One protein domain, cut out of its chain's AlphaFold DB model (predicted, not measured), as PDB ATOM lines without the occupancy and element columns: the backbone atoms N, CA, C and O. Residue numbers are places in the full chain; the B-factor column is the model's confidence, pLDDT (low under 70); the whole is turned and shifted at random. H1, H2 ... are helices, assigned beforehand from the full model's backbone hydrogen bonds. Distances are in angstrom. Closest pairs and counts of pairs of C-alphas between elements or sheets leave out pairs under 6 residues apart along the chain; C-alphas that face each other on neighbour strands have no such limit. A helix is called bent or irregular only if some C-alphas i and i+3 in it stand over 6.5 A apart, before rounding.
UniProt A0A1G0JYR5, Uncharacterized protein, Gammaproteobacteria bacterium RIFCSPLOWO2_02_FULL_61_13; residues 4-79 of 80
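Overview. This is residues 4 to 79 of the 80 residues of an uncharacterized protein of Gammaproteobacteria bacterium RIFCSPLOWO2_02_FULL_61_13 (UniProt A0A1G0JYR5). H3, H2 and H1 make three sides of a loose, flat frame, with H3 and H2 meeting at a corner, and residues 21 to 30 run through the space between H1 and H2. Beyond H3 the short H4 touches the end of H1, and residues 64 to 79, which hold H5, stick out as a free arm that makes much of the length. The printed part has 76 residues with five named helices, in the order H1, H2, H3, H4, H5, and no named strand; the class is all helix. The whole is loose, with a radius of gyration of the C-alphas of 16.1 A and spans of 53 by 29 by 12 A.

Along the chain. H3, the longest helix, holds residues 45 to 58 and is 20.0 A from first to last C-alpha, beginning with C-alpha 45 at (-2.111, 11.261, 13.362). Before it H2, residues 31 to 43, measures 18.5 A. H1, residues 9 to 20, measures 15.6 A and begins with C-alpha 9 at (12.440, 38.846, 15.811). H1 is irregular, but only just: C-alphas 11 and 14 are 6.8 A apart. After H3 come H4, residues 60 to 63, 5.6 A long, and H5, residues 67 to 77, 15.1 A long, which ends with C-alpha 77 at (3.101, 55.453, 36.214).

Arrangement. H3 and H2 only just touch, and only at the corner by their link, with 3 pairs of C-alphas within 8 A. The closest C-alphas of the two are those of Leu 41 and Arg 48, 5.8 A apart; H2 touches H3 with residues 41 to 42 alone, and H3 touches H2 with residues 47 to 48 alone. Their lines are about perpendicular, at 76 degrees. H3 and H4 meet only through their link. H4 and H1 only just touch, with 3 pairs of C-alphas within 8 A, the closest being those of Arg 20 and Ala 62 at 6.0 A; of H1, residues 17 to 20 alone take part. H1 and H3 are apart, but only just, their closest C-alphas being 8.4 A from each other. H1 and H2 are apart, and H5 touches no helix. In H2, H3 and H5 every O i to N i+4 pair is within hydrogen-bond range, in H1 6 of 8 are, and H4 is too short for such a pair.

Size, cuts and confidence. The two C-alphas farthest apart are those of Gln 43 and Phe 79, 54.3 A. Residues 42 to 47, of which 45 to 47 belong to H3, stand free, and so do residues 64 to 79, of which 67 to 77 belong to H5. Without these stretches the body has 54 residues and spans 29 by 26 by 11 A. The printed part has no cut; the links H2 to H3, H3 to H4 and H4 to H5 are tight, and the link H1 to H2, 10 residues, is short. The mean pLDDT of the printed part is 93.3, and no printed residue is under 70.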
ATOM      1  N   LEU A   4      11.020  27.140  12.873       92.94
ATOM      2  CA  LEU A   4      12.469  27.192  13.029       92.94
ATOM      3  C   LEU A   4      12.818  28.539  13.653       92.94
ATOM      4  O   LEU A   4      12.560  29.588  13.054       92.94
ATOM      5  N   GLU A   5      13.375  28.512  14.861       88.06
ATOM      6  CA  GLU A   5      13.785  29.742  15.522       88.06
ATOM      7  C   GLU A   5      15.032  30.316  14.843       88.06
ATOM      8  O   GLU A   5      16.027  29.629  14.637       88.06
ATOM      9  N   GLY A   6      14.969  31.594  14.473       84.44
ATOM     10  CA  GLY A   6      16.072  32.283  13.810       84.44
ATOM     11  C   GLY A   6      16.628  33.449  14.615       84.44
ATOM     12  O   GLY A   6      16.159  33.800  15.699       84.44
ATOM     13  N   GLU A   7      17.624  34.103  14.031       85.12
ATOM     14  CA  GLU A   7      18.294  35.262  14.622       85.12
ATOM     15  C   GLU A   7      17.353  36.465  14.807       85.12
ATOM     16  O   GLU A   7      17.420  37.176  15.807       85.12
ATOM     17  N   PHE A   8      16.427  36.668  13.869       85.56
ATOM     18  CA  PHE A   8      15.576  37.855  13.832       85.56
ATOM     19  C   PHE A   8      14.255  37.680  14.578       85.56
ATOM     20  O   PHE A   8      13.654  36.606  14.572       85.56
ATOM     21  N   LEU A   9      13.724  38.792  15.100       76.94
ATOM     22  CA  LEU A   9      12.440  38.846  15.811       76.94
ATOM     23  C   LEU A   9      11.293  38.177  15.035       76.94
ATOM     24  O   LEU A   9      10.539  37.391  15.605       76.94
ATOM     25  N   ARG A  10      11.199  38.423  13.720       77.44
ATOM     26  CA  ARG A  10      10.162  37.827  12.857       77.44
ATOM     27  C   ARG A  10      10.208  36.291  12.840       77.44
ATOM     28  O   ARG A  10       9.171  35.658  12.692       77.44
ATOM     29  N   ASN A  11      11.390  35.704  13.043       77.75
ATOM     30  CA  ASN A  11      11.589  34.257  13.113       77.75
ATOM     31  C   ASN A  11      11.376  33.721  14.543       77.75
ATOM     32  O   ASN A  11      11.120  32.536  14.721       77.75
ATOM     33  N   ARG A  12      11.467  34.577  15.572       89.56
ATOM     34  CA  ARG A  12      11.261  34.205  16.985       89.56
ATOM     35  C   ARG A  12       9.812  34.324  17.442       89.56
ATOM     36  O   ARG A  12       9.444  33.701  18.430       89.56
ATOM     37  N   LEU A  13       8.980  35.091  16.733       91.38
ATOM     38  CA  LEU A  13       7.590  35.337  17.129       91.38
ATOM     39  C   LEU A  13       6.792  34.035  17.299       91.38
ATOM     40  O   LEU A  13       6.173  33.816  18.338       91.38
ATOM     41  N   ALA A  14       6.846  33.147  16.304       91.75
ATOM     42  CA  ALA A  14       6.151  31.865  16.366       91.75
ATOM     43  C   ALA A  14       6.676  30.979  17.512       91.75
ATOM     44  O   ALA A  14       5.883  30.381  18.238       91.75
ATOM     45  N   ALA A  15       7.997  30.944  17.722       93.88
ATOM     46  CA  ALA A  15       8.623  30.196  18.812       93.88
ATOM     47  C   ALA A  15       8.236  30.746  20.197       93.88
ATOM     48  O   ALA A  15       7.964  29.977  21.115       93.88
ATOM     49  N   ALA A  16       8.145  32.070  20.354       92.69
ATOM     50  CA  ALA A  16       7.715  32.709  21.596       92.69
ATOM     51  C   ALA A  16       6.268  32.343  21.959       92.69
ATOM     52  O   ALA A  16       5.996  31.997  23.108       92.69
ATOM     53  N   ILE A  17       5.357  32.340  20.979       93.31
ATOM     54  CA  ILE A  17       3.967  31.907  21.187       93.31
ATOM     55  C   ILE A  17       3.927  30.435  21.604       93.31
ATOM     56  O   ILE A  17       3.267  30.100  22.583       93.31
ATOM     57  N   LEU A  18       4.666  29.566  20.908       94.56
ATOM     58  CA  LEU A  18       4.734  28.135  21.220       94.56
ATOM     59  C   LEU A  18       5.277  27.863  22.629       94.56
ATOM     60  O   LEU A  18       4.713  27.039  23.344       94.56
ATOM     61  N   ARG A  19       6.300  28.603  23.077       94.81
ATOM     62  CA  ARG A  19       6.767  28.557  24.474       94.81
ATOM     63  C   ARG A  19       5.695  29.022  25.449       94.81
ATOM     64  O   ARG A  19       5.486  28.384  26.476       94.81
ATOM     65  N   ARG A  20       4.987  30.104  25.123       94.25
ATOM     66  CA  ARG A  20       3.938  30.670  25.978       94.25
ATOM     67  C   ARG A  20       2.767  29.709  26.201       94.25
ATOM     68  O   ARG A  20       2.200  29.690  27.290       94.25
ATOM     69  N   ILE A  21       2.421  28.916  25.189       95.69
ATOM     70  CA  ILE A  21       1.354  27.906  25.267       95.69
ATOM     71  C   ILE A  21       1.872  26.504  25.621       95.69
ATOM     72  O   ILE A  21       1.108  25.548  25.557       95.69
ATOM     73  N   ASP A  22       3.143  26.371  26.007       95.62
ATOM     74  CA  ASP A  22       3.762  25.104  26.410       95.62
ATOM     75  C   ASP A  22       3.684  24.001  25.332       95.62
ATOM     76  O   ASP A  22       3.318  22.857  25.593       95.62
ATOM     77  N   VAL A  23       3.983  24.362  24.080       95.94
ATOM     78  CA  VAL A  23       4.074  23.457  22.917       95.94
ATOM     79  C   VAL A  23       5.450  23.638  22.273       95.94
ATOM     80  O   VAL A  23       5.591  24.103  21.144       95.94
ATOM     81  N   THR A  24       6.498  23.371  23.048       95.88
ATOM     82  CA  THR A  24       7.889  23.649  22.652       95.88
ATOM     83  C   THR A  24       8.489  22.574  21.758       95.88
ATOM     84  O   THR A  24       9.426  22.853  21.015       95.88
ATOM     85  N   GLU A  25       7.910  21.375  21.744       95.12
ATOM     86  CA  GLU A  25       8.385  20.240  20.950       95.12
ATOM     87  C   GLU A  25       8.234  20.426  19.432       95.12
ATOM     88  O   GLU A  25       8.686  19.586  18.659       95.12
ATOM     89  N   THR A  26       7.580  21.505  18.989       95.88
ATOM     90  CA  THR A  26       7.451  21.855  17.569       95.88
ATOM     91  C   THR A  26       8.355  23.019  17.146       95.88
ATOM     92  O   THR A  26       8.203  23.549  16.040       95.88
ATOM     93  N   ILE A  27       9.294  23.418  18.010       95.75
ATOM     94  CA  ILE A  27      10.334  24.408  17.726       95.75
ATOM     95  C   ILE A  27      11.608  23.658  17.330       95.75
ATOM     96  O   ILE A  27      12.234  23.004  18.159       95.75
ATOM     97  N   ALA A  28      11.988  23.757  16.060       95.38
ATOM     98  CA  ALA A  28      13.244  23.231  15.553       95.38
ATOM     99  C   ALA A  28      14.417  24.170  15.878       95.38
ATOM    100  O   ALA A  28      14.272  25.397  15.833       95.38
ATOM    101  N   ALA A  29      15.576  23.578  16.157       92.19
ATOM    102  CA  ALA A  29      16.859  24.243  16.355       92.19
ATOM    103  C   ALA A  29      17.619  24.468  15.036       92.19
ATOM    104  O   ALA A  29      18.428  25.388  14.942       92.19
ATOM    105  N   ASP A  30      17.340  23.655  14.015       92.75
ATOM    106  CA  ASP A  30      17.954  23.724  12.691       92.75
ATOM    107  C   ASP A  30      17.010  23.194  11.592       92.75
ATOM    108  O   ASP A  30      15.856  22.821  11.839       92.75
ATOM    109  N   LEU A  31      17.486  23.220  10.345       94.50
ATOM    110  CA  LEU A  31      16.702  22.817   9.180       94.50
ATOM    111  C   LEU A  31      16.406  21.310   9.154       94.50
ATOM    112  O   LEU A  31      15.312  20.924   8.740       94.50
ATOM    113  N   ASP A  32      17.339  20.471   9.602       96.69
ATOM    114  CA  ASP A  32      17.174  19.017   9.569       96.69
ATOM    115  C   ASP A  32      16.089  18.591  10.560       96.69
ATOM    116  O   ASP A  32      15.141  17.887  10.195       96.69
ATOM    117  N   GLN A  33      16.140  19.129  11.781       96.44
ATOM    118  CA  GLN A  33      15.104  18.905  12.784       96.44
ATOM    119  C   GLN A  33      13.747  19.459  12.330       96.44
ATOM    120  O   GLN A  33      12.703  18.862  12.599       96.44
ATOM    121  N   TYR A  34      13.729  20.588  11.618       95.56
ATOM    122  CA  TYR A  34      12.491  21.128  11.060       95.56
ATOM    123  C   TYR A  34      11.835  20.137  10.090       95.56
ATOM    124  O   TYR A  34      10.631  19.883  10.185       95.56
ATOM    125  N   VAL A  35      12.616  19.548   9.180       97.31
ATOM    126  CA  VAL A  35      12.124  18.550   8.220       97.31
ATOM    127  C   VAL A  35      11.618  17.301   8.942       97.31
ATOM    128  O   VAL A  35      10.530  16.819   8.620       97.31
ATOM    129  N   GLU A  36      12.343  16.818   9.953       97.62
ATOM    130  CA  GLU A  36      11.928  15.672  10.769       97.62
ATOM    131  C   GLU A  36      10.591  15.930  11.480       97.62
ATOM    132  O   GLU A  36       9.662  15.124  11.384       97.62
ATOM    133  N   LEU A  37      10.443  17.088  12.131       97.31
ATOM    134  CA  LEU A  37       9.208  17.467  12.820       97.31
ATOM    135  C   LEU A  37       8.024  17.594  11.855       97.31
ATOM    136  O   LEU A  37       6.910  17.187  12.193       97.31
ATOM    137  N   VAL A  38       8.239  18.136  10.653       97.00
ATOM    138  CA  VAL A  38       7.192  18.223   9.623       97.00
ATOM    139  C   VAL A  38       6.799  16.831   9.125       97.00
ATOM    140  O   VAL A  38       5.604  16.543   9.016       97.00
ATOM    141  N   ALA A  39       7.770  15.952   8.869       97.81
ATOM    142  CA  ALA A  39       7.512  14.576   8.456       97.81
ATOM    143  C   ALA A  39       6.725  13.810   9.529       97.81
ATOM    144  O   ALA A  39       5.695  13.203   9.224       97.81
ATOM    145  N   ARG A  40       7.138  13.923  10.797       97.38
ATOM    146  CA  ARG A  40       6.427  13.345  11.939       97.38
ATOM    147  C   ARG A  40       5.005  13.884  12.047       97.38
ATOM    148  O   ARG A  40       4.056  13.111  12.177       97.38
ATOM    149  N   LEU A  41       4.831  15.202  11.923       96.62
ATOM    150  CA  LEU A  41       3.513  15.837  11.972       96.62
ATOM    151  C   LEU A  41       2.588  15.315  10.873       96.62
ATOM    152  O   LEU A  41       1.387  15.198  11.108       96.62
ATOM    153  N   ALA A  42       3.116  15.008   9.686       96.75
ATOM    154  CA  ALA A  42       2.341  14.458   8.580       96.75
ATOM    155  C   ALA A  42       1.952  12.988   8.817       96.75
ATOM    156  O   ALA A  42       0.801  12.615   8.563       96.75
ATOM    157  N   GLN A  43       2.876  12.183   9.339       97.88
ATOM    158  CA  GLN A  43       2.751  10.724   9.402       97.88
ATOM    159  C   GLN A  43       2.121  10.193  10.698       97.88
ATOM    160  O   GLN A  43       1.514   9.127  10.671       97.88
ATOM    161  N   GLU A  44       2.193  10.927  11.814       97.94
ATOM    162  CA  GLU A  44       1.680  10.481  13.117       97.94
ATOM    163  C   GLU A  44       0.352  11.176  13.489       97.94
ATOM    164  O   GLU A  44       0.349  12.214  14.164       97.94
ATOM    165  N   PRO A  45      -0.817  10.630  13.095       97.00
ATOM    166  CA  PRO A  45      -2.111  11.261  13.362       97.00
ATOM    167  C   PRO A  45      -2.429  11.376  14.856       97.00
ATOM    168  O   PRO A  45      -3.008  12.379  15.266       97.00
ATOM    169  N   THR A  46      -2.033  10.391  15.668       97.88
ATOM    170  CA  THR A  46      -2.254  10.397  17.124       97.88
ATOM    171  C   THR A  46      -1.487  11.531  17.794       97.88
ATOM    172  O   THR A  46      -2.067  12.313  18.544       97.88
ATOM    173  N   TRP A  47      -0.201  11.679  17.465       96.19
ATOM    174  CA  TRP A  47       0.626  12.766  17.985       96.19
ATOM    175  C   TRP A  47       0.103  14.136  17.538       96.19
ATOM    176  O   TRP A  47      -0.041  15.053  18.345       96.19
ATOM    177  N   ARG A  48      -0.289  14.261  16.264       96.50
ATOM    178  CA  ARG A  48      -0.907  15.480  15.727       96.50
ATOM    179  C   ARG A  48      -2.220  15.841  16.432       96.50
ATOM    180  O   ARG A  48      -2.483  17.025  16.649       96.50
ATOM    181  N   ALA A  49      -3.053  14.856  16.767       97.06
ATOM    182  CA  ALA A  49      -4.301  15.081  17.495       97.06
ATOM    183  C   ALA A  49      -4.038  15.576  18.926       97.06
ATOM    184  O   ALA A  49      -4.672  16.537  19.362       97.06
ATOM    185  N   GLU A  50      -3.058  14.986  19.611       96.56
ATOM    186  CA  GLU A  50      -2.651  15.405  20.955       96.56
ATOM    187  C   GLU A  50      -2.079  16.830  20.966       96.56
ATOM    188  O   GLU A  50      -2.494  17.664  21.772       96.56
ATOM    189  N   LEU A  51      -1.213  17.163  20.003       96.00
ATOM    190  CA  LEU A  51      -0.733  18.532  19.804       96.00
ATOM    191  C   LEU A  51      -1.884  19.520  19.609       96.00
ATOM    192  O   LEU A  51      -1.906  20.581  20.229       96.00
ATOM    193  N   ARG A  52      -2.858  19.188  18.751       95.94
ATOM    194  CA  ARG A  52      -4.027  20.048  18.514       95.94
ATOM    195  C   ARG A  52      -4.809  20.275  19.807       95.94
ATOM    196  O   ARG A  52      -5.206  21.408  20.067       95.94
ATOM    197  N   ARG A  53      -5.019  19.221  20.598       96.94
ATOM    198  CA  ARG A  53      -5.713  19.292  21.888       96.94
ATOM    199  C   ARG A  53      -4.995  20.250  22.844       96.94
ATOM    200  O   ARG A  53      -5.624  21.192  23.316       96.94
ATOM    201  N   ARG A  54      -3.683  20.074  23.044       96.19
ATOM    202  CA  ARG A  54      -2.857  20.944  23.904       96.19
ATOM    203  C   ARG A  54      -2.830  22.394  23.434       96.19
ATOM    204  O   ARG A  54      -2.979  23.298  24.248       96.19
ATOM    205  N   ILE A  55      -2.698  22.626  22.125       95.31
ATOM    206  CA  ILE A  55      -2.743  23.981  21.563       95.31
ATOM    207  C   ILE A  55      -4.068  24.654  21.916       95.31
ATOM    208  O   ILE A  55      -4.044  25.774  22.402       95.31
ATOM    209  N   LEU A  56      -5.208  23.991  21.701       95.62
ATOM    210  CA  LEU A  56      -6.522  24.575  21.991       95.62
ATOM    211  C   LEU A  56      -6.728  24.835  23.487       95.62
ATOM    212  O   LEU A  56      -7.286  25.865  23.848       95.62
ATOM    213  N   GLU A  57      -6.253  23.931  24.341       96.31
ATOM    214  CA  GLU A  57      -6.329  24.066  25.797       96.31
ATOM    215  C   GLU A  57      -5.493  25.249  26.314       96.31
ATOM    216  O   GLU A  57      -5.905  25.956  27.232       96.31
ATOM    217  N   HIS A  58      -4.322  25.489  25.722       95.62
ATOM    218  CA  HIS A  58      -3.373  26.490  26.208       95.62
ATOM    219  C   HIS A  58      -3.400  27.817  25.438       95.62
ATOM    220  O   HIS A  58      -2.818  28.791  25.919       95.62
ATOM    221  N   LEU A  59      -4.075  27.897  24.284       93.62
ATOM    222  CA  LEU A  59      -4.123  29.101  23.444       93.62
ATOM    223  C   LEU A  59      -4.524  30.378  24.202       93.62
ATOM    224  O   LEU A  59      -3.875  31.400  23.964       93.62
ATOM    225  N   PRO A  60      -5.491  30.354  25.147       94.62
ATOM    226  CA  PRO A  60      -5.842  31.537  25.936       94.62
ATOM    227  C   PRO A  60      -4.650  32.168  26.668       94.62
ATOM    228  O   PRO A  60      -4.573  33.388  26.787       94.62
ATOM    229  N   ARG A  61      -3.641  31.379  27.070       93.25
ATOM    230  CA  ARG A  61      -2.427  31.891  27.737       93.25
ATOM    231  C   ARG A  61      -1.605  32.839  26.860       93.25
ATOM    232  O   ARG A  61      -0.776  33.577  27.397       93.25
ATOM    233  N   ALA A  62      -1.783  32.789  25.538       91.38
ATOM    234  CA  ALA A  62      -1.075  33.644  24.592       91.38
ATOM    235  C   ALA A  62      -1.713  35.027  24.417       91.38
ATOM    236  O   ALA A  62      -0.988  35.966  24.103       91.38
ATOM    237  N   TYR A  63      -3.033  35.166  24.594       89.25
ATOM    238  CA  TYR A  63      -3.747  36.414  24.278       89.25
ATOM    239  C   TYR A  63      -4.621  36.967  25.414       89.25
ATOM    240  O   TYR A  63      -5.025  38.122  25.343       89.25
ATOM    241  N   GLU A  64      -4.890  36.199  26.473       90.88
ATOM    242  CA  GLU A  64      -5.670  36.656  27.639       90.88
ATOM    243  C   GLU A  64      -4.790  37.094  28.820       90.88
ATOM    244  O   GLU A  64      -5.296  37.398  29.902       90.88
ATOM    245  N   ASP A  65      -3.469  37.151  28.630       87.75
ATOM    246  CA  ASP A  65      -2.553  37.597  29.673       87.75
ATOM    247  C   ASP A  65      -2.610  39.116  29.874       87.75
ATOM    248  O   ASP A  65      -1.976  39.895  29.159       87.75
ATOM    249  N   LYS A  66      -3.346  39.530  30.904       90.00
ATOM    250  CA  LYS A  66      -3.443  40.934  31.317       90.00
ATOM    251  C   LYS A  66      -2.231  41.424  32.108       90.00
ATOM    252  O   LYS A  66      -2.114  42.634  32.289       90.00
ATOM    253  N   SER A  67      -1.327  40.543  32.548       90.44
ATOM    254  CA  SER A  67      -0.153  40.956  33.330       90.44
ATOM    255  C   SER A  67       0.757  41.899  32.544       90.44
ATOM    256  O   SER A  67       1.315  42.825  33.118       90.44
ATOM    257  N   VAL A  68       0.836  41.737  31.219       87.75
ATOM    258  CA  VAL A  68       1.608  42.630  30.340       87.75
ATOM    259  C   VAL A  68       1.019  44.042  30.322       87.75
ATOM    260  O   VAL A  68       1.765  45.017  30.292       87.75
ATOM    261  N   ILE A  69      -0.312  44.157  30.361       91.12
ATOM    262  CA  ILE A  69      -1.005  45.451  30.403       91.12
ATOM    263  C   ILE A  69      -0.764  46.115  31.758       91.12
ATOM    264  O   ILE A  69      -0.344  47.263  31.794       91.12
ATOM    265  N   GLN A  70      -0.951  45.371  32.851       93.94
ATOM    266  CA  GLN A  70      -0.727  45.864  34.216       93.94
ATOM    267  C   GLN A  70       0.718  46.333  34.412       93.94
ATOM    268  O   GLN A  70       0.955  47.437  34.881       93.94
ATOM    269  N   PHE A  71       1.687  45.535  33.957       94.50
ATOM    270  CA  PHE A  71       3.097  45.905  34.000       94.50
ATOM    271  C   PHE A  71       3.384  47.194  33.221       94.50
ATOM    272  O   PHE A  71       4.163  48.031  33.667       94.50
ATOM    273  N   LEU A  72       2.761  47.368  32.051       94.25
ATOM    274  CA  LEU A  72       2.918  48.586  31.262       94.25
ATOM    275  C   LEU A  72       2.293  49.805  31.960       94.25
ATOM    276  O   LEU A  72       2.877  50.885  31.913       94.25
ATOM    277  N   GLU A  73       1.129  49.643  32.591       95.75
ATOM    278  CA  GLU A  73       0.477  50.693  33.383       95.75
ATOM    279  C   GLU A  73       1.365  51.137  34.551       95.75
ATOM    280  O   GLU A  73       1.600  52.339  34.704       95.75
ATOM    281  N   ASP A  74       1.912  50.182  35.306       96.06
ATOM    282  CA  ASP A  74       2.833  50.439  36.417       96.06
ATOM    283  C   ASP A  74       4.092  51.167  35.926       96.06
ATOM    284  O   ASP A  74       4.421  52.244  36.425       96.06
ATOM    285  N   PHE A  75       4.741  50.641  34.879       95.94
ATOM    286  CA  PHE A  75       5.943  51.231  34.289       95.94
ATOM    287  C   PHE A  75       5.717  52.676  33.833       95.94
ATOM    288  O   PHE A  75       6.545  53.541  34.091       95.94
ATOM    289  N   LEU A  76       4.598  52.971  33.165       95.00
ATOM    290  CA  LEU A  76       4.282  54.334  32.727       95.00
ATOM    291  C   LEU A  76       3.937  55.264  33.898       95.00
ATOM    292  O   LEU A  76       4.200  56.466  33.814       95.00
ATOM    293  N   GLY A  77       3.364  54.725  34.975       93.00
ATOM    294  CA  GLY A  77       3.101  55.453  36.214       93.00
ATOM    295  C   GLY A  77       4.370  55.965  36.897       93.00
ATOM    296  O   GLY A  77       4.327  57.031  37.507       93.00
ATOM    297  N   GLU A  78       5.503  55.272  36.738       90.56
ATOM    298  CA  GLU A  78       6.808  55.685  37.284       90.56
ATOM    299  C   GLU A  78       7.390  56.947  36.617       90.56
ATOM    300  O   GLU A  78       8.247  57.609  37.201       90.56
ATOM    301  N   PHE A  79       6.933  57.308  35.411       79.56
ATOM    302  CA  PHE A  79       7.399  58.500  34.682       79.56
ATOM    303  C   PHE A  79       6.517  59.740  34.892       79.56
ATOM    304  O   PHE A  79       6.702  60.737  34.186       79.56
TER     305      PHE A  79